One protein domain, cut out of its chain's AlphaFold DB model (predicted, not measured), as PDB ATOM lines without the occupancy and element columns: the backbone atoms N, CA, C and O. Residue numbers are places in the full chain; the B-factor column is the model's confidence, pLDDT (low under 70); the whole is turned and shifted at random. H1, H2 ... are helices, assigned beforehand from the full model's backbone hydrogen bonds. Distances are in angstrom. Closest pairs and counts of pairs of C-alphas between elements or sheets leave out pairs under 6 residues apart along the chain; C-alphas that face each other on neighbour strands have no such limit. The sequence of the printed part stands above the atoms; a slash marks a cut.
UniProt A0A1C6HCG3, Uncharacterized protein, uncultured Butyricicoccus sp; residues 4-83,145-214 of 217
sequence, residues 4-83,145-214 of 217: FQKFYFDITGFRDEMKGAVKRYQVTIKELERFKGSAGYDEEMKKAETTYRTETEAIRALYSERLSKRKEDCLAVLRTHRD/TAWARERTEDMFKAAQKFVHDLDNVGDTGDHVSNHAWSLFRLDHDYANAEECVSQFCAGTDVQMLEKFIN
ATOM      1  N   PHE A   4      83.705  17.310  48.422       90.38
ATOM      2  CA  PHE A   4      82.944  17.105  47.183       90.38
ATOM      3  C   PHE A   4      81.594  17.821  47.193       90.38
ATOM      4  O   PHE A   4      81.253  18.511  46.238       90.38
ATOM      5  N   GLN A   5      80.840  17.724  48.288       92.31
ATOM      6  CA  GLN A   5      79.566  18.426  48.447       92.31
ATOM      7  C   GLN A   5      79.764  19.940  48.391       92.31
ATOM      8  O   GLN A   5      79.017  20.627  47.703       92.31
ATOM      9  N   LYS A   6      80.791  20.468  49.071       94.06
ATOM     10  CA  LYS A   6      81.119  21.900  49.006       94.06
ATOM     11  C   LYS A   6      81.467  22.337  47.581       94.06
ATOM     12  O   LYS A   6      80.932  23.337  47.127       94.06
ATOM     13  N   PHE A   7      82.306  21.572  46.880       94.56
ATOM     14  CA  PHE A   7      82.647  21.831  45.478       94.56
ATOM     15  C   PHE A   7      81.401  21.832  44.585       94.56
ATOM     16  O   PHE A   7      81.185  22.773  43.830       94.56
ATOM     17  N   TYR A   8      80.542  20.822  44.730       94.69
ATOM     18  CA  TYR A   8      79.266  20.741  44.027       94.69
ATOM     19  C   TYR A   8      78.398  21.982  44.259       94.69
ATOM     20  O   TYR A   8      77.927  22.564  43.288       94.69
ATOM     21  N   PHE A   9      78.237  22.422  45.512       95.44
ATOM     22  CA  PHE A   9      77.470  23.630  45.837       95.44
ATOM     23  C   PHE A   9      78.093  24.909  45.274       95.44
ATOM     24  O   PHE A   9      77.360  25.800  44.851       95.44
ATOM     25  N   ASP A  10      79.423  25.009  45.247       96.12
ATOM     26  CA  ASP A  10      80.108  26.142  44.628       96.12
ATOM     27  C   ASP A  10      79.835  26.172  43.105       96.12
ATOM     28  O   ASP A  10      79.508  27.223  42.558       96.12
ATOM     29  N   ILE A  11      79.882  25.024  42.416       95.88
ATOM     30  CA  ILE A  11      79.606  24.934  40.971       95.88
ATOM     31  C   ILE A  11      78.133  25.199  40.638       95.88
ATOM     32  O   ILE A  11      77.836  25.962  39.715       95.88
ATOM     33  N   THR A  12      77.194  24.583  41.358       94.81
ATOM     34  CA  THR A  12      75.758  24.771  41.095       94.81
ATOM     35  C   THR A  12      75.298  26.170  41.480       94.81
ATOM     36  O   THR A  12      74.566  26.790  40.714       94.81
ATOM     37  N   GLY A  13      75.806  26.718  42.588       95.50
ATOM     38  CA  GLY A  13      75.550  28.099  42.991       95.50
ATOM     39  C   GLY A  13      76.012  29.107  41.940       95.50
ATOM     40  O   GLY A  13      75.248  29.998  41.570       95.50
ATOM     41  N   PHE A  14      77.217  28.928  41.384       96.19
ATOM     42  CA  PHE A  14      77.705  29.765  40.285       96.19
ATOM     43  C   PHE A  14      76.758  29.720  39.078       96.19
ATOM     44  O   PHE A  14      76.355  30.766  38.567       96.19
ATOM     45  N   ARG A  15      76.367  28.514  38.645       94.00
ATOM     46  CA  ARG A  15      75.432  28.325  37.522       94.00
ATOM     47  C   ARG A  15      74.106  29.032  37.776       94.00
ATOM     48  O   ARG A  15      73.616  29.724  36.890       94.00
ATOM     49  N   ASP A  16      73.529  28.866  38.958       94.25
ATOM     50  CA  ASP A  16      72.223  29.433  39.295       94.25
ATOM     51  C   ASP A  16      72.259  30.964  39.347       94.25
ATOM     52  O   ASP A  16      71.362  31.627  38.812       94.25
ATOM     53  N   GLU A  17      73.314  31.548  39.918       95.88
ATOM     54  CA  GLU A  17      73.497  33.002  39.940       95.88
ATOM     55  C   GLU A  17      73.707  33.572  38.530       95.88
ATOM     56  O   GLU A  17      73.057  34.562  38.172       95.88
ATOM     57  N   MET A  18      74.519  32.911  37.697       94.62
ATOM     58  CA  MET A  18      74.726  33.292  36.295       94.62
ATOM     59  C   MET A  18      73.439  33.172  35.466       94.62
ATOM     60  O   MET A  18      73.076  34.117  34.764       94.62
ATOM     61  N   LYS A  19      72.682  32.069  35.597       92.56
ATOM     62  CA  LYS A  19      71.340  31.911  34.990       92.56
ATOM     63  C   LYS A  19      70.419  33.061  35.412       92.56
ATOM     64  O   LYS A  19      69.680  33.609  34.592       92.56
ATOM     65  N   GLY A  20      70.465  33.442  36.689       93.94
ATOM     66  CA  GLY A  20      69.711  34.567  37.232       93.94
ATOM     67  C   GLY A  20      70.074  35.903  36.579       93.94
ATOM     68  O   GLY A  20      69.168  36.643  36.184       93.94
ATOM     69  N   ALA A  21      71.369  36.197  36.442       94.56
ATOM     70  CA  ALA A  21      71.870  37.422  35.814       94.56
ATOM     71  C   ALA A  21      71.478  37.499  34.330       94.56
ATOM     72  O   ALA A  21      70.908  38.499  33.893       94.56
ATOM     73  N   VAL A  22      71.668  36.407  33.579       92.00
ATOM     74  CA  VAL A  22      71.260  36.306  32.164       92.00
ATOM     75  C   VAL A  22      69.760  36.544  32.013       92.00
ATOM     76  O   VAL A  22      69.338  37.342  31.177       92.00
ATOM     77  N   LYS A  23      68.930  35.917  32.855       93.38
ATOM     78  CA  LYS A  23      67.472  36.090  32.798       93.38
ATOM     79  C   LYS A  23      67.046  37.533  33.074       93.38
ATOM     80  O   LYS A  23      66.163  38.040  32.386       93.38
ATOM     81  N   ARG A  24      67.651  38.197  34.069       94.75
ATOM     82  CA  ARG A  24      67.391  39.621  34.355       94.75
ATOM     83  C   ARG A  24      67.754  40.487  33.153       94.75
ATOM     84  O   ARG A  24      66.919  41.263  32.700       94.75
ATOM     85  N   TYR A  25      68.945  40.280  32.601       94.31
ATOM     86  CA  TYR A  25      69.421  41.009  31.433       94.31
ATOM     87  C   TYR A  25      68.504  40.826  30.217       94.31
ATOM     88  O   TYR A  25      68.078  41.810  29.618       94.31
ATOM     89  N   GLN A  26      68.096  39.593  29.902       93.00
ATOM     90  CA  GLN A  26      67.168  39.307  28.802       93.00
ATOM     91  C   GLN A  26      65.817  40.022  28.956       93.00
ATOM     92  O   GLN A  26      65.264  40.513  27.970       93.00
ATOM     93  N   VAL A  27      65.278  40.097  30.179       95.50
ATOM     94  CA  VAL A  27      64.049  40.859  30.453       95.50
ATOM     95  C   VAL A  27      64.273  42.346  30.182       95.50
ATOM     96  O   VAL A  27      63.488  42.942  29.446       95.50
ATOM     97  N   THR A  28      65.363  42.922  30.698       95.06
ATOM     98  CA  THR A  28      65.714  44.334  30.484       95.06
ATOM     99  C   THR A  28      65.874  44.665  29.002       95.06
ATOM    100  O   THR A  28      65.276  45.629  28.527       95.06
ATOM    101  N   ILE A  29      66.612  43.853  28.240       94.94
ATOM    102  CA  ILE A  29      66.802  44.082  26.801       94.94
ATOM    103  C   ILE A  29      65.469  44.029  26.054       94.94
ATOM    104  O   ILE A  29      65.160  44.940  25.290       94.94
ATOM    105  N   LYS A  30      64.624  43.030  26.329       95.44
ATOM    106  CA  LYS A  30      63.305  42.899  25.689       95.44
ATOM    107  C   LYS A  30      62.377  44.087  25.975       95.44
ATOM    108  O   LYS A  30      61.506  44.411  25.165       95.44
ATOM    109  N   GLU A  31      62.511  44.718  27.138       94.75
ATOM    110  CA  GLU A  31      61.783  45.943  27.469       94.75
ATOM    111  C   GLU A  31      62.347  47.153  26.720       94.75
ATOM    112  O   GLU A  31      61.573  47.899  26.115       94.75
ATOM    113  N   LEU A  32      63.674  47.309  26.690       94.81
ATOM    114  CA  LEU A  32      64.358  48.395  25.983       94.81
ATOM    115  C   LEU A  32      64.125  48.352  24.469       94.81
ATOM    116  O   LEU A  32      63.931  49.396  23.848       94.81
ATOM    117  N   GLU A  33      64.066  47.161  23.870       94.75
ATOM    118  CA  GLU A  33      63.792  46.963  22.438       94.75
ATOM    119  C   GLU A  33      62.483  47.615  21.971       94.75
ATOM    120  O   GLU A  33      62.377  48.025  20.814       94.75
ATOM    121  N   ARG A  34      61.497  47.791  22.861       95.00
ATOM    122  CA  ARG A  34      60.231  48.482  22.547       95.00
ATOM    123  C   ARG A  34      60.418  49.968  22.252       95.00
ATOM    124  O   ARG A  34      59.553  50.577  21.630       95.00
ATOM    125  N   PHE A  35      61.531  50.542  22.698       93.44
ATOM    126  CA  PHE A  35      61.884  51.945  22.519       93.44
ATOM    127  C   PHE A  35      62.934  52.144  21.423       93.44
ATOM    128  O   PHE A  35      63.506  53.226  21.318       93.44
ATOM    129  N   LYS A  36      63.205  51.126  20.596       94.25
ATOM    130  CA  LYS A  36      64.208  51.205  19.531       94.25
ATOM    131  C   LYS A  36      63.964  52.408  18.613       94.25
ATOM    132  O   LYS A  36      62.883  52.567  18.050       94.25
ATOM    133  N   GLY A  37      64.995  53.237  18.452       90.38
ATOM    134  CA  GLY A  37      64.945  54.473  17.663       90.38
ATOM    135  C   GLY A  37      64.477  55.712  18.434       90.38
ATOM    136  O   GLY A  37      64.430  56.796  17.854       90.38
ATOM    137  N   SER A  38      64.148  55.587  19.725       92.50
ATOM    138  CA  SER A  38      63.899  56.739  20.593       92.50
ATOM    139  C   SER A  38      65.205  57.437  20.996       92.50
ATOM    140  O   SER A  38      66.293  56.855  20.969       92.50
ATOM    141  N   ALA A  39      65.095  58.702  21.408       91.75
ATOM    142  CA  ALA A  39      66.205  59.404  22.038       91.75
ATOM    143  C   ALA A  39      66.543  58.734  23.381       91.75
ATOM    144  O   ALA A  39      65.675  58.601  24.240       91.75
ATOM    145  N   GLY A  40      67.800  58.320  23.556       90.69
ATOM    146  CA  GLY A  40      68.283  57.656  24.773       90.69
ATOM    147  C   GLY A  40      68.291  56.123  24.723       90.69
ATOM    148  O   GLY A  40      68.905  55.517  25.595       90.69
ATOM    149  N   TYR A  41      67.710  55.490  23.693       93.88
ATOM    150  CA  TYR A  41      67.731  54.024  23.537       93.88
ATOM    151  C   TYR A  41      69.153  53.443  23.610       93.88
ATOM    152  O   TYR A  41      69.418  52.562  24.423       93.88
ATOM    153  N   ASP A  42      70.086  53.984  22.821       95.00
ATOM    154  CA  ASP A  42      71.469  53.492  22.783       95.00
ATOM    155  C   ASP A  42      72.201  53.678  24.124       95.00
ATOM    156  O   ASP A  42      73.088  52.897  24.469       95.00
ATOM    157  N   GLU A  43      71.852  54.716  24.888       95.94
ATOM    158  CA  GLU A  43      72.447  54.971  26.200       95.94
ATOM    159  C   GLU A  43      71.940  53.964  27.239       95.94
ATOM    160  O   GLU A  43      72.736  53.383  27.975       95.94
ATOM    161  N   GLU A  44      70.632  53.706  27.262       95.56
ATOM    162  CA  GLU A  44      70.023  52.732  28.172       95.56
ATOM    163  C   GLU A  44      70.452  51.292  27.849       95.56
ATOM    164  O   GLU A  44      70.736  50.520  28.765       95.56
ATOM    165  N   MET A  45      70.615  50.947  26.567       95.38
ATOM    166  CA  MET A  45      71.193  49.660  26.153       95.38
ATOM    167  C   MET A  45      72.606  49.468  26.713       95.38
ATOM    168  O   MET A  45      72.894  48.451  27.343       95.38
ATOM    169  N   LYS A  46      73.477  50.478  26.580       95.94
ATOM    170  CA  LYS A  46      74.838  50.430  27.141       95.94
ATOM    171  C   LYS A  46      74.848  50.340  28.667       95.94
ATOM    172  O   LYS A  46      75.719  49.676  29.234       95.94
ATOM    173  N   LYS A  47      73.907  51.003  29.349       96.25
ATOM    174  CA  LYS A  47      73.750  50.888  30.810       96.25
ATOM    175  C   LYS A  47      73.343  49.472  31.211       96.25
ATOM    176  O   LYS A  47      73.921  48.935  32.157       96.25
ATOM    177  N   ALA A  48      72.409  48.855  30.485       95.75
ATOM    178  CA  ALA A  48      71.995  47.474  30.721       95.75
ATOM    179  C   ALA A  48      73.161  46.491  30.518       95.75
ATOM    180  O   ALA A  48      73.435  45.686  31.406       95.75
ATOM    181  N   GLU A  49      73.904  46.617  29.414       95.06
ATOM    182  CA  GLU A  49      75.111  45.820  29.139       95.06
ATOM    183  C   GLU A  49      76.173  45.980  30.234       95.06
ATOM    184  O   GLU A  49      76.723  45.000  30.732       95.06
ATOM    185  N   THR A  50      76.444  47.220  30.653       96.62
ATOM    186  CA  THR A  50      77.434  47.509  31.704       96.62
ATOM    187  C   THR A  50      77.013  46.920  33.046       96.62
ATOM    188  O   THR A  50      77.849  46.370  33.764       96.62
ATOM    189  N   THR A  51      75.723  47.008  33.378       96.06
ATOM    190  CA  THR A  51      75.169  46.438  34.612       96.06
ATOM    191  C   THR A  51      75.311  44.921  34.607       96.06
ATOM    192  O   THR A  51      75.852  44.361  35.557       96.06
ATOM    193  N   TYR A  52      74.916  44.269  33.511       94.62
ATOM    194  CA  TYR A  52      75.049  42.823  33.345       94.62
ATOM    195  C   TYR A  52      76.510  42.360  33.428       94.62
ATOM    196  O   TYR A  52      76.825  41.411  34.149       94.62
ATOM    197  N   ARG A  53      77.433  43.063  32.759       94.81
ATOM    198  CA  ARG A  53      78.867  42.756  32.842       94.81
ATOM    199  C   ARG A  53      79.395  42.894  34.270       94.81
ATOM    200  O   ARG A  53      80.063  41.994  34.755       94.81
ATOM    201  N   THR A  54      79.053  43.980  34.959       96.50
ATOM    202  CA  THR A  54      79.492  44.217  36.347       96.50
ATOM    203  C   THR A  54      78.968  43.134  37.293       96.50
ATOM    204  O   THR A  54      79.703  42.633  38.142       96.50
ATOM    205  N   GLU A  55      77.700  42.748  37.141       95.62
ATOM    206  CA  GLU A  55      77.080  41.690  37.939       95.62
ATOM    207  C   GLU A  55      77.753  40.332  37.699       95.62
ATOM    208  O   GLU A  55      78.144  39.660  38.653       95.62
ATOM    209  N   THR A  56      77.950  39.945  36.437       95.06
ATOM    210  CA  THR A  56      78.600  38.670  36.098       95.06
ATOM    211  C   THR A  56      80.071  38.639  36.509       95.06
ATOM    212  O   THR A  56      80.524  37.631  37.043       95.06
ATOM    213  N   GLU A  57      80.821  39.736  36.370       96.00
ATOM    214  CA  GLU A  57      82.191  39.855  36.892       96.00
ATOM    215  C   GLU A  57      82.251  39.673  38.417       96.00
ATOM    216  O   GLU A  57      83.133  38.972  38.917       96.00
ATOM    217  N   ALA A  58      81.293  40.236  39.162       97.25
ATOM    218  CA  ALA A  58      81.214  40.057  40.612       97.25
ATOM    219  C   ALA A  58      80.917  38.600  41.004       97.25
ATOM    220  O   ALA A  58      81.551  38.068  41.919       97.25
ATOM    221  N   ILE A  59      80.006  37.934  40.284       97.38
ATOM    222  CA  ILE A  59      79.712  36.504  40.470       97.38
ATOM    223  C   ILE A  59      80.978  35.674  40.196       97.38
ATOM    224  O   ILE A  59      81.380  34.863  41.033       97.38
ATOM    225  N   ARG A  60      81.671  35.914  39.075       96.50
ATOM    226  CA  ARG A  60      82.926  35.216  38.739       96.50
ATOM    227  C   ARG A  60      83.988  35.387  39.817       96.50
ATOM    228  O   ARG A  60      84.592  34.400  40.235       96.50
ATOM    229  N   ALA A  61      84.195  36.613  40.295       97.38
ATOM    230  CA  ALA A  61      85.171  36.900  41.341       97.38
ATOM    231  C   ALA A  61      84.849  36.146  42.642       97.38
ATOM    232  O   ALA A  61      85.730  35.496  43.211       97.38
ATOM    233  N   LEU A  62      83.580  36.161  43.067       97.75
ATOM    234  CA  LEU A  62      83.120  35.462  44.267       97.75
ATOM    235  C   LEU A  62      83.399  33.956  44.191       97.75
ATOM    236  O   LEU A  62      83.968  33.374  45.118       97.75
ATOM    237  N   TYR A  63      83.000  33.312  43.095       97.81
ATOM    238  CA  TYR A  63      83.147  31.864  42.955       97.81
ATOM    239  C   TYR A  63      84.591  31.445  42.669       97.81
ATOM    240  O   TYR A  63      85.033  30.420  43.187       97.81
ATOM    241  N   SER A  64      85.376  32.261  41.960       97.56
ATOM    242  CA  SER A  64      86.816  32.031  41.793       97.56
ATOM    243  C   SER A  64      87.558  32.056  43.136       97.56
ATOM    244  O   SER A  64      88.410  31.195  43.398       97.56
ATOM    245  N   GLU A  65      87.202  32.977  44.037       97.62
ATOM    246  CA  GLU A  65      87.760  33.023  45.391       97.62
ATOM    247  C   GLU A  65      87.338  31.797  46.218       97.62
ATOM    248  O   GLU A  65      88.184  31.162  46.858       97.62
ATOM    249  N   ARG A  66      86.051  31.422  46.183       97.00
ATOM    250  CA  ARG A  66      85.537  30.226  46.882       97.00
ATOM    251  C   ARG A  66      86.253  28.957  46.433       97.00
ATOM    252  O   ARG A  66      86.726  28.203  47.284       97.00
ATOM    253  N   LEU A  67      86.407  28.761  45.124       97.00
ATOM    254  CA  LEU A  67      87.120  27.618  44.552       97.00
ATOM    255  C   LEU A  67      88.600  27.607  44.944       97.00
ATOM    256  O   LEU A  67      89.140  26.549  45.252       97.00
ATOM    257  N   SER A  68      89.258  28.768  44.993       96.19
ATOM    258  CA  SER A  68      90.658  28.864  45.432       96.19
ATOM    259  C   SER A  68      90.824  28.451  46.897       96.19
ATOM    260  O   SER A  68      91.711  27.663  47.220       96.19
ATOM    261  N   LYS A  69      89.931  28.910  47.781       95.38
ATOM    262  CA  LYS A  69      89.912  28.480  49.190       95.38
ATOM    263  C   LYS A  69      89.613  26.987  49.315       95.38
ATOM    264  O   LYS A  69      90.292  26.287  50.058       95.38
ATOM    265  N   ARG A  70      88.646  26.481  48.544       94.56
ATOM    266  CA  ARG A  70      88.283  25.057  48.521       94.56
ATOM    267  C   ARG A  70      89.450  24.176  48.079       94.56
ATOM    268  O   ARG A  70      89.662  23.123  48.671       94.56
ATOM    269  N   LYS A  71      90.220  24.621  47.081       95.06
ATOM    270  CA  LYS A  71      91.446  23.949  46.647       95.06
ATOM    271  C   LYS A  71      92.437  23.823  47.799       95.06
ATOM    272  O   LYS A  71      92.931  22.726  48.040       95.06
ATOM    273  N   GLU A  72      92.708  24.912  48.516       93.94
ATOM    274  CA  GLU A  72      93.616  24.868  49.668       93.94
ATOM    275  C   GLU A  72      93.098  23.960  50.787       93.94
ATOM    276  O   GLU A  72      93.893  23.210  51.351       93.94
ATOM    277  N   ASP A  73      91.788  23.939  51.054       92.12
ATOM    278  CA  ASP A  73      91.191  23.005  52.019       92.12
ATOM    279  C   ASP A  73      91.451  21.540  51.617       92.12
ATOM    280  O   ASP A  73      91.899  20.742  52.442       92.12
ATOM    281  N   CYS A  74      91.234  21.176  50.346       91.69
ATOM    282  CA  CYS A  74      91.518  19.824  49.842       91.69
ATOM    283  C   CYS A  74      93.015  19.484  49.925       91.69
ATOM    284  O   CYS A  74      93.391  18.400  50.373       91.69
ATOM    285  N   LEU A  75      93.888  20.417  49.532       91.44
ATOM    286  CA  LEU A  75      95.339  20.232  49.608       91.44
ATOM    287  C   LEU A  75      95.835  20.129  51.055       91.44
ATOM    288  O   LEU A  75      96.803  19.419  51.317       91.44
ATOM    289  N   ALA A  76      95.196  20.813  52.003       90.44
ATOM    290  CA  ALA A  76      95.517  20.698  53.418       90.44
ATOM    291  C   ALA A  76      95.204  19.292  53.948       90.44
ATOM    292  O   ALA A  76      96.047  18.721  54.637       90.44
ATOM    293  N   VAL A  77      94.062  18.706  53.570       89.19
ATOM    294  CA  VAL A  77      93.724  17.310  53.909       89.19
ATOM    295  C   VAL A  77      94.770  16.352  53.334       89.19
ATOM    296  O   VAL A  77      95.339  15.549  54.075       89.19
ATOM    297  N   LEU A  78      95.133  16.515  52.061       87.88
ATOM    298  CA  LEU A  78      96.171  15.710  51.406       87.88
ATOM    299  C   LEU A  78      97.527  15.770  52.118       87.88
ATOM    300  O   LEU A  78      98.211  14.758  52.219       87.88
ATOM    301  N   ARG A  79      97.919  16.932  52.657       85.81
ATOM    302  CA  ARG A  79      99.170  17.072  53.430       85.81
ATOM    303  C   ARG A  79      99.155  16.272  54.736       85.81
ATOM    304  O   ARG A  79     100.221  15.979  55.272       85.81
ATOM    305  N   THR A  80      97.974  15.964  55.274       85.00
ATOM    306  CA  THR A  80      97.828  15.140  56.485       85.00
ATOM    307  C   THR A  80      97.747  13.647  56.186       85.00
ATOM    308  O   THR A  80      98.038  12.844  57.076       85.00
ATOM    309  N   HIS A  81      97.413  13.270  54.947       82.12
ATOM    310  CA  HIS A  81      97.437  11.877  54.526       82.12
ATOM    311  C   HIS A  81      98.859  11.327  54.596       82.12
ATOM    312  O   HIS A  81      99.819  11.925  54.110       82.12
ATOM    313  N   ARG A  82      98.985  10.156  55.216       75.38
ATOM    314  CA  ARG A  82     100.214   9.373  55.195       75.38
ATOM    315  C   ARG A  82      99.965   8.139  54.364       75.38
ATOM    316  O   ARG A  82      99.118   7.325  54.729       75.38
ATOM    317  N   ASP A  83     100.717   8.008  53.280       77.06
ATOM    318  CA  ASP A  83     100.695   6.783  52.500       77.06
ATOM    319  C   ASP A  83     101.165   5.614  53.386       77.06
ATOM    320  O   ASP A  83     102.139   5.754  54.139       77.06
ATOM    321  N   THR A 145      99.152   9.879  47.421       81.19
ATOM    322  CA  THR A 145      99.002  11.315  47.699       81.19
ATOM    323  C   THR A 145      99.439  12.218  46.539       81.19
ATOM    324  O   THR A 145      98.904  13.322  46.405       81.19
ATOM    325  N   ALA A 146     100.376  11.789  45.688       82.50
ATOM    326  CA  ALA A 146     100.875  12.583  44.562       82.50
ATOM    327  C   ALA A 146      99.860  12.632  43.409       82.50
ATOM    328  O   ALA A 146      99.515  13.715  42.936       82.50
ATOM    329  N   TRP A 147      99.313  11.482  43.031       85.31
ATOM    330  CA  TRP A 147      98.196  11.311  42.116       85.31
ATOM    331  C   TRP A 147      96.977  12.094  42.596       85.31
ATOM    332  O   TRP A 147      96.410  12.885  41.841       85.31
ATOM    333  N   ALA A 148      96.598  11.943  43.870       87.94
ATOM    334  CA  ALA A 148      95.427  12.629  44.411       87.94
ATOM    335  C   ALA A 148      95.613  14.152  44.385       87.94
ATOM    336  O   ALA A 148      94.671  14.899  44.104       87.94
ATOM    337  N   ARG A 149      96.843  14.626  44.613       89.06
ATOM    338  CA  ARG A 149      97.206  16.036  44.470       89.06
ATOM    339  C   ARG A 149      97.088  16.519  43.028       89.06
ATOM    340  O   ARG A 149      96.445  17.543  42.814       89.06
ATOM    341  N   GLU A 150      97.674  15.813  42.066       88.62
ATOM    342  CA  GLU A 150      97.607  16.173  40.642       88.62
ATOM    343  C   GLU A 150      96.150  16.261  40.173       88.62
ATOM    344  O   GLU A 150      95.723  17.283  39.639       88.62
ATOM    345  N   ARG A 151      95.342  15.242  40.484       89.69
ATOM    346  CA  ARG A 151      93.910  15.212  40.152       89.69
ATOM    347  C   ARG A 151      93.124  16.333  40.825       89.69
ATOM    348  O   ARG A 151      92.275  16.945  40.183       89.69
ATOM    349  N   THR A 152      93.437  16.661  42.077       91.38
ATOM    350  CA  THR A 152      92.845  17.822  42.763       91.38
ATOM    351  C   THR A 152      93.204  19.126  42.046       91.38
ATOM    352  O   THR A 152      92.342  19.975  41.826       91.38
ATOM    353  N   GLU A 153      94.467  19.312  41.663       92.44
ATOM    354  CA  GLU A 153      94.915  20.515  40.959       92.44
ATOM    355  C   GLU A 153      94.257  20.656  39.577       92.44
ATOM    356  O   GLU A 153      93.791  21.752  39.247       92.44
ATOM    357  N   ASP A 154      94.139  19.561  38.822       90.44
ATOM    358  CA  ASP A 154      93.453  19.509  37.526       90.44
ATOM    359  C   ASP A 154      91.961  19.839  37.652       90.44
ATOM    360  O   ASP A 154      91.454  20.691  36.915       90.44
ATOM    361  N   MET A 155      91.274  19.237  38.630       92.62
ATOM    362  CA  MET A 155      89.858  19.492  38.917       92.62
ATOM    363  C   MET A 155      89.602  20.982  39.154       92.62
ATOM    364  O   MET A 155      88.731  21.587  38.526       92.62
ATOM    365  N   PHE A 156      90.392  21.609  40.032       94.94
ATOM    366  CA  PHE A 156      90.232  23.031  40.334       94.94
ATOM    367  C   PHE A 156      90.663  23.934  39.180       94.94
ATOM    368  O   PHE A 156      90.094  25.011  39.019       94.94
ATOM    369  N   LYS A 157      91.619  23.518  38.347       93.19
ATOM    370  CA  LYS A 157      91.970  24.248  37.123       93.19
ATOM    371  C   LYS A 157      90.810  24.247  36.127       93.19
ATOM    372  O   LYS A 157      90.492  25.298  35.572       93.19
ATOM    373  N   ALA A 158      90.156  23.102  35.934       91.69
ATOM    374  CA  ALA A 158      88.962  22.996  35.101       91.69
ATOM    375  C   ALA A 158      87.802  23.834  35.668       91.69
ATOM    376  O   ALA A 158      87.151  24.556  34.916       91.69
ATOM    377  N   ALA A 159      87.602  23.817  36.989       94.19
ATOM    378  CA  ALA A 159      86.590  24.628  37.672       94.19
ATOM    379  C   ALA A 159      86.836  26.137  37.540       94.19
ATOM    380  O   ALA A 159      85.910  26.889  37.248       94.19
ATOM    381  N   GLN A 160      88.082  26.589  37.699       95.06
ATOM    382  CA  GLN A 160      88.441  27.999  37.507       95.06
ATOM    383  C   GLN A 160      88.210  28.446  36.066       95.06
ATOM    384  O   GLN A 160      87.649  29.515  35.839       95.06
ATOM    385  N   LYS A 161      88.582  27.608  35.091       91.31
ATOM    386  CA  LYS A 161      88.293  27.872  33.681       91.31
ATOM    387  C   LYS A 161      86.787  27.972  33.433       91.31
ATOM    388  O   LYS A 161      86.342  28.894  32.767       91.31
ATOM    389  N   PHE A 162      86.009  27.047  33.990       92.12
ATOM    390  CA  PHE A 162      84.552  27.055  33.884       92.12
ATOM    391  C   PHE A 162      83.939  28.342  34.446       92.12
ATOM    392  O   PHE A 162      83.159  28.984  33.756       92.12
ATOM    393  N   VAL A 163      84.331  28.762  35.653       93.75
ATOM    394  CA  VAL A 163      83.829  30.011  36.251       93.75
ATOM    395  C   VAL A 163      84.250  31.237  35.440       93.75
ATOM    396  O   VAL A 163      83.470  32.170  35.290       93.75
ATOM    397  N   HIS A 164      85.470  31.248  34.906       90.75
ATOM    398  CA  HIS A 164      85.969  32.373  34.123       90.75
ATOM    399  C   HIS A 164      85.268  32.501  32.762       90.75
ATOM    400  O   HIS A 164      84.823  33.591  32.410       90.75
ATOM    401  N   ASP A 165      85.152  31.397  32.019       87.44
ATOM    402  CA  ASP A 165      84.765  31.412  30.603       87.44
ATOM    403  C   ASP A 165      83.259  31.202  30.365       87.44
ATOM    404  O   ASP A 165      82.782  31.412  29.250       87.44
ATOM    405  N   LEU A 166      82.490  30.744  31.359       87.19
ATOM    406  CA  LEU A 166      81.053  30.542  31.175       87.19
ATOM    407  C   LEU A 166      80.323  31.894  31.170       87.19
ATOM    408  O   LEU A 166      80.263  32.593  32.186       87.19
ATOM    409  N   ASP A 167      79.751  32.246  30.020       76.75
ATOM    410  CA  ASP A 167      78.936  33.454  29.836       76.75
ATOM    411  C   ASP A 167      77.433  33.144  29.880       76.75
ATOM    412  O   ASP A 167      76.694  33.715  30.686       76.75
ATOM    413  N   ASN A 168      76.992  32.185  29.060       77.50
ATOM    414  CA  ASN A 168      75.589  31.813  28.908       77.50
ATOM    415  C   ASN A 168      75.357  30.376  29.382       77.50
ATOM    416  O   ASN A 168      75.690  29.410  28.697       77.50
ATOM    417  N   VAL A 169      74.763  30.238  30.567       80.94
ATOM    418  CA  VAL A 169      74.446  28.925  31.142       80.94
ATOM    419  C   VAL A 169      73.266  28.298  30.403       80.94
ATOM    420  O   VAL A 169      72.176  28.875  30.360       80.94
ATOM    421  N   GLY A 170      73.462  27.097  29.872       72.56
ATOM    422  CA  GLY A 170      72.457  26.354  29.113       72.56
ATOM    423  C   GLY A 170      72.350  26.753  27.639       72.56
ATOM    424  O   GLY A 170      71.543  26.152  26.923       72.56
ATOM    425  N   ASP A 171      73.159  27.703  27.154       73.31
ATOM    426  CA  ASP A 171      73.234  28.018  25.722       73.31
ATOM    427  C   ASP A 171      74.240  27.108  25.013       73.31
ATOM    428  O   ASP A 171      75.386  27.442  24.712       73.31
ATOM    429  N   THR A 172      73.779  25.889  24.759       67.31
ATOM    430  CA  THR A 172      74.577  24.854  24.097       67.31
ATOM    431  C   THR A 172      75.033  25.233  22.681       67.31
ATOM    432  O   THR A 172      76.054  24.714  22.226       67.31
ATOM    433  N   GLY A 173      74.326  26.134  21.988       66.50
ATOM    434  CA  GLY A 173      74.671  26.563  20.630       66.50
ATOM    435  C   GLY A 173      75.915  27.451  20.594       66.50
ATOM    436  O   GLY A 173      76.815  27.237  19.771       66.50
ATOM    437  N   ASP A 174      76.006  28.389  21.534       67.94
ATOM    438  CA  ASP A 174      77.152  29.292  21.678       67.94
ATOM    439  C   ASP A 174      78.447  28.528  22.006       67.94
ATOM    440  O   ASP A 174      79.493  28.768  21.398       67.94
ATOM    441  N   HIS A 175      78.387  27.535  22.901       67.94
ATOM    442  CA  HIS A 175      79.576  26.760  23.292       67.94
ATOM    443  C   HIS A 175      80.154  25.925  22.147       67.94
ATOM    444  O   HIS A 175      81.375  25.828  21.987       67.94
ATOM    445  N   VAL A 176      79.286  25.313  21.338       67.50
ATOM    446  CA  VAL A 176      79.694  24.473  20.201       67.50
ATOM    447  C   VAL A 176      80.298  25.323  19.081       67.50
ATOM    448  O   VAL A 176      81.338  24.958  18.522       67.50
ATOM    449  N   SER A 177      79.681  26.469  18.777       68.56
ATOM    450  CA  SER A 177      80.141  27.374  17.715       68.56
ATOM    451  C   SER A 177      81.516  27.989  18.008       68.56
ATOM    452  O   SER A 177      82.333  28.107  17.097       68.56
ATOM    453  N   ASN A 178      81.821  28.257  19.281       68.06
ATOM    454  CA  ASN A 178      83.107  28.805  19.723       68.06
ATOM    455  C   ASN A 178      84.173  27.739  20.036       68.06
ATOM    456  O   ASN A 178      85.196  28.040  20.649       68.06
ATOM    457  N   HIS A 179      83.947  26.478  19.643       71.19
ATOM    458  CA  HIS A 179      84.844  25.347  19.924       71.19
ATOM    459  C   HIS A 179      85.156  25.148  21.420       71.19
ATOM    460  O   HIS A 179      86.148  24.510  21.785       71.19
ATOM    461  N   ALA A 180      84.278  25.626  22.302       73.62
ATOM    462  CA  ALA A 180      84.406  25.518  23.748       73.62
ATOM    463  C   ALA A 180      83.842  24.181  24.260       73.62
ATOM    464  O   ALA A 180      83.088  24.124  25.230       73.62
ATOM    465  N   TRP A 181      84.235  23.071  23.628       72.62
ATOM    466  CA  TRP A 181      83.719  21.725  23.918       72.62
ATOM    467  C   TRP A 181      83.867  21.305  25.384       72.62
ATOM    468  O   TRP A 181      83.035  20.564  25.906       72.62
ATOM    469  N   SER A 182      84.918  21.782  26.062       75.25
ATOM    470  CA  SER A 182      85.091  21.554  27.497       75.25
ATOM    471  C   SER A 182      84.017  22.259  28.322       75.25
ATOM    472  O   SER A 182      83.549  21.684  29.291       75.25
ATOM    473  N   LEU A 183      83.614  23.476  27.942       79.12
ATOM    474  CA  LEU A 183      82.562  24.213  28.644       79.12
ATOM    475  C   LEU A 183      81.204  23.578  28.398       79.12
ATOM    476  O   LEU A 183      80.486  23.367  29.359       79.12
ATOM    477  N   PHE A 184      80.906  23.161  27.164       77.00
ATOM    478  CA  PHE A 184      79.671  22.432  26.860       77.00
ATOM    479  C   PHE A 184      79.482  21.198  27.759       77.00
ATOM    480  O   PHE A 184      78.396  20.974  28.279       77.00
ATOM    481  N   ARG A 185      80.549  20.417  27.985       77.88
ATOM    482  CA  ARG A 185      80.501  19.246  28.877       77.88
ATOM    483  C   ARG A 185      80.264  19.619  30.342       77.88
ATOM    484  O   ARG A 185      79.658  18.845  31.063       77.88
ATOM    485  N   LEU A 186      80.797  20.757  30.777       83.81
ATOM    486  CA  LEU A 186      80.686  21.241  32.154       83.81
ATOM    487  C   LEU A 186      79.418  22.084  32.369       83.81
ATOM    488  O   LEU A 186      79.057  22.410  33.504       83.81
ATOM    489  N   ASP A 187      78.737  22.456  31.286       84.25
ATOM    490  CA  ASP A 187      77.534  23.268  31.297       84.25
ATOM    491  C   ASP A 187      76.247  22.420  31.298       84.25
ATOM    492  O   ASP A 187      75.332  22.630  30.502       84.25
ATOM    493  N   HIS A 188      76.130  21.469  32.226       83.94
ATOM    494  CA  HIS A 188      74.879  20.751  32.477       83.94
ATOM    495  C   HIS A 188      74.531  20.699  33.964       83.94
ATOM    496  O   HIS A 188      75.341  20.997  34.842       83.94
ATOM    497  N   ASP A 189      73.269  20.391  34.243       85.81
ATOM    498  CA  ASP A 189      72.803  20.241  35.613       85.81
ATOM    499  C   ASP A 189      73.213  18.856  36.130       85.81
ATOM    500  O   ASP A 189      72.788  17.829  35.604       85.81
ATOM    501  N   TYR A 190      74.060  18.852  37.155       89.81
ATOM    502  CA  TYR A 190      74.582  17.644  37.786       89.81
ATOM    503  C   TYR A 190      73.553  17.054  38.756       89.81
ATOM    504  O   TYR A 190      72.985  17.781  39.573       89.81
ATOM    505  N   ALA A 191      73.347  15.737  38.729       90.56
ATOM    506  CA  ALA A 191      72.417  15.071  39.640       90.56
ATOM    507  C   ALA A 191      72.936  15.038  41.085       90.56
ATOM    508  O   ALA A 191      72.148  15.024  42.033       90.56
ATOM    509  N   ASN A 192      74.259  14.981  41.266       91.12
ATOM    510  CA  ASN A 192      74.908  14.905  42.572       91.12
ATOM    511  C   ASN A 192      76.385  15.353  42.520       91.12
ATOM    512  O   ASN A 192      76.923  15.707  41.469       91.12
ATOM    513  N   ALA A 193      77.044  15.337  43.684       90.56
ATOM    514  CA  ALA A 193      78.435  15.759  43.824       90.56
ATOM    515  C   ALA A 193      79.441  14.837  43.117       90.56
ATOM    516  O   ALA A 193      80.433  15.331  42.590       90.56
ATOM    517  N   GLU A 194      79.184  13.527  43.078       89.06
ATOM    518  CA  GLU A 194      80.055  12.547  42.418       89.06
ATOM    519  C   GLU A 194      80.083  12.776  40.903       89.06
ATOM    520  O   GLU A 194      81.155  12.856  40.307       89.06
ATOM    521  N   GLU A 195      78.913  12.972  40.291       89.06
ATOM    522  CA  GLU A 195      78.802  13.298  38.869       89.06
ATOM    523  C   GLU A 195      79.514  14.616  38.545       89.06
ATOM    524  O   GLU A 195      80.274  14.684  37.579       89.06
ATOM    525  N   CYS A 196      79.313  15.646  39.373       90.69
ATOM    526  CA  CYS A 196      79.988  16.930  39.210       90.69
ATOM    527  C   CYS A 196      81.510  16.757  39.221       90.69
ATOM    528  O   CYS A 196      82.179  17.099  38.249       90.69
ATOM    529  N   VAL A 197      82.062  16.134  40.262       90.12
ATOM    530  CA  VAL A 197      83.508  15.892  40.355       90.12
ATOM    531  C   VAL A 197      84.018  15.050  39.180       90.12
ATOM    532  O   VAL A 197      85.034  15.404  38.587       90.12
ATOM    533  N   SER A 198      83.306  13.991  38.784       87.56
ATOM    534  CA  SER A 198      83.690  13.116  37.660       87.56
ATOM    535  C   SER A 198      83.927  13.890  36.360       87.56
ATOM    536  O   SER A 198      84.905  13.652  35.643       87.56
ATOM    537  N   GLN A 199      83.068  14.871  36.085       87.81
ATOM    538  CA  GLN A 199      83.124  15.682  34.869       87.81
ATOM    539  C   GLN A 199      84.301  16.661  34.885       87.81
ATOM    540  O   GLN A 199      84.989  16.810  33.871       87.81
ATOM    541  N   PHE A 200      84.593  17.263  36.042       90.12
ATOM    542  CA  PHE A 200      85.756  18.142  36.216       90.12
ATOM    543  C   PHE A 200      87.087  17.379  36.294       90.12
ATOM    544  O   PHE A 200      88.121  17.927  35.918       90.12
ATOM    545  N   CYS A 201      87.066  16.112  36.707       84.31
ATOM    546  CA  CYS A 201      88.236  15.232  36.766       84.31
ATOM    547  C   CYS A 201      88.427  14.367  35.504       84.31
ATOM    548  O   CYS A 201      89.238  13.442  35.521       84.31
ATOM    549  N   ALA A 202      87.678  14.624  34.425       73.12
ATOM    550  CA  ALA A 202      87.786  13.922  33.141       73.12
ATOM    551  C   ALA A 202      87.745  12.376  33.230       73.12
ATOM    552  O   ALA A 202      88.443  11.698  32.477       73.12
ATOM    553  N   GLY A 203      86.914  11.816  34.118       64.25
ATOM    554  CA  GLY A 203      86.748  10.360  34.257       64.25
ATOM    555  C   GLY A 203      87.764   9.661  35.168       64.25
ATOM    556  O   GLY A 203      87.892   8.444  35.104       64.25
ATOM    557  N   THR A 204      88.472  10.416  36.013       70.81
ATOM    558  CA  THR A 204      89.254   9.872  37.141       70.81
ATOM    559  C   THR A 204      88.370   9.017  38.059       70.81
ATOM    560  O   THR A 204      87.184   9.319  38.207       70.81
ATOM    561  N   ASP A 205      88.939   8.008  38.730       75.75
ATOM    562  CA  ASP A 205      88.257   7.293  39.817       75.75
ATOM    563  C   ASP A 205      87.913   8.257  40.971       75.75
ATOM    564  O   ASP A 205      88.731   8.586  41.839       75.75
ATOM    565  N   VAL A 206      86.670   8.741  40.948       82.25
ATOM    566  CA  VAL A 206      86.126   9.697  41.916       82.25
ATOM    567  C   VAL A 206      86.064   9.089  43.312       82.25
ATOM    568  O   VAL A 206      86.336   9.795  44.281       82.25
ATOM    569  N   GLN A 207      85.779   7.790  43.426       81.50
ATOM    570  CA  GLN A 207      85.718   7.096  44.714       81.50
ATOM    571  C   GLN A 207      87.105   6.991  45.337       81.50
ATOM    572  O   GLN A 207      87.255   7.114  46.555       81.50
ATOM    573  N   MET A 208      88.135   6.785  44.514       81.69
ATOM    574  CA  MET A 208      89.507   6.789  45.002       81.69
ATOM    575  C   MET A 208      89.931   8.190  45.437       81.69
ATOM    576  O   MET A 208      90.454   8.339  46.538       81.69
ATOM    577  N   LEU A 209      89.641   9.226  44.644       84.88
ATOM    578  CA  LEU A 209      89.955  10.612  45.007       84.88
ATOM    579  C   LEU A 209      89.229  11.053  46.288       84.88
ATOM    580  O   LEU A 209      89.808  11.759  47.117       84.88
ATOM    581  N   GLU A 210      87.989  10.600  46.484       86.06
ATOM    582  CA  GLU A 210      87.180  10.923  47.659       86.06
ATOM    583  C   GLU A 210      87.890  10.564  48.970       86.06
ATOM    584  O   GLU A 210      87.884  11.354  49.917       86.06
ATOM    585  N   LYS A 211      88.564   9.407  49.002       82.81
ATOM    586  CA  LYS A 211      89.299   8.906  50.176       82.81
ATOM    587  C   LYS A 211      90.463   9.799  50.596       82.81
ATOM    588  O   LYS A 211      90.899   9.700  51.736       82.81
ATOM    589  N   PHE A 212      90.982  10.617  49.681       82.62
ATOM    590  CA  PHE A 212      92.168  11.445  49.897       82.62
ATOM    591  C   PHE A 212      91.858  12.889  50.261       82.62
ATOM    592  O   PHE A 212      92.678  13.558  50.892       82.62
ATOM    593  N   ILE A 213      90.725  13.409  49.791       82.19
ATOM    594  CA  ILE A 213      90.439  14.841  49.893       82.19
ATOM    595  C   ILE A 213      89.292  15.163  50.839       82.19
ATOM    596  O   ILE A 213      89.077  16.336  51.146       82.19
ATOM    597  N   ASN A 214      88.564  14.159  51.322       81.25
ATOM    598  CA  ASN A 214      87.599  14.340  52.396       81.25
ATOM    599  C   ASN A 214      88.253  14.116  53.759       81.25
ATOM    600  O   ASN A 214      89.110  13.256  53.932       81.25
TER     601      ASN A 214
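Overview. This is residues 4 to 83 and 145 to 214 of the 217 residues of an uncharacterized protein of uncultured Butyricicoccus sp (UniProt A0A1C6HCG3). A long helical hairpin, H1 and H2, makes the length of this domain, and H3 lies along one half of H2 to give an up-and-down bundle of three helices; toward the tight link at residues 36 to 40 the hairpin runs on as two helices. The short helices H6 and H7 pack crosswise on the bundle near the other end, while H5 sits beside the last residues of H3 and H4 packs on H5. The printed part has 150 residues with seven named helices, H1 to H7 in chain order, and no named strand; the class is all helix. It is loose, with a radius of gyration of the C-alphas of 18.7 A, and its C-alphas span 70 by 26 by 23 A, a rod.

Along the chain. Start with the longest helix, H2, residues 41 to 80: find C-alpha 41 at (67.731, 54.024, 23.537) and go 59.2 A to C-alpha 80. H1, residues 4 to 35, begins at C-alpha 4 (82.944, 17.105, 47.183) and is 47.6 A long. H3, residues 145 to 165, is 30.0 A long. Then look for H4, residues 172 to 177, and H5, residues 181 to 186, each 8.8 A long, and H6, residues 193 to 200, at 10.8 A. H7, residues 206 to 213, is 10.4 A long and ends at C-alpha 213 (90.439, 14.841, 49.893).

Arrangement. In the bundle, up and down, each helix runs against the one before it in the chain. H1 and H2, a hairpin, touch at a shallow tilt of 2 degrees, opposite ways; their closest C-alphas, Tyr 25 and Tyr 52, are 6.2 A apart. H3 touches H2 at residues 60 to 78 of H2 alone, at a shallow tilt of 6 degrees, opposite ways; look at the C-alphas of Arg 60 and Val 163, the closest, 5.8 A apart. H1 and H3 are close but not clearly touching, with the C-alphas of Phe 14 and Val 163 closest at 7.3 A. H6 touches H3, about perpendicular at 81 degrees, with the C-alphas of Met 155 and Phe 200 closest at 5.1 A. H7 touches H2, about perpendicular at 74 degrees, the closest C-alphas being Cys 74 and Ile 213 at 5.1 A. H5 and H3 only just touch, with 3 pairs of C-alphas within 8 A, Phe 162 and Leu 183 closest at 6.3 A. H4 and H5, a hairpin, touch with the C-alphas of His 175 and Phe 184 closest at 5.6 A. Every O i to N i+4 pair is within hydrogen-bond range in H2, H3, H4, H5 and H6; in H1 it is 26 of 28, in H7 2 of 4.

Size, cuts and confidence. The two C-alphas farthest apart, Ala 39 and Asp 83, are 69.9 A apart. Residues 84 to 144 are not printed; across this cut C-alphas 83 and 145 are 6.8 A apart. Of the links that are printed whole, none is long. The mean pLDDT of the printed part is 88.7, and residues 172 to 178 and residue 203 are under 70.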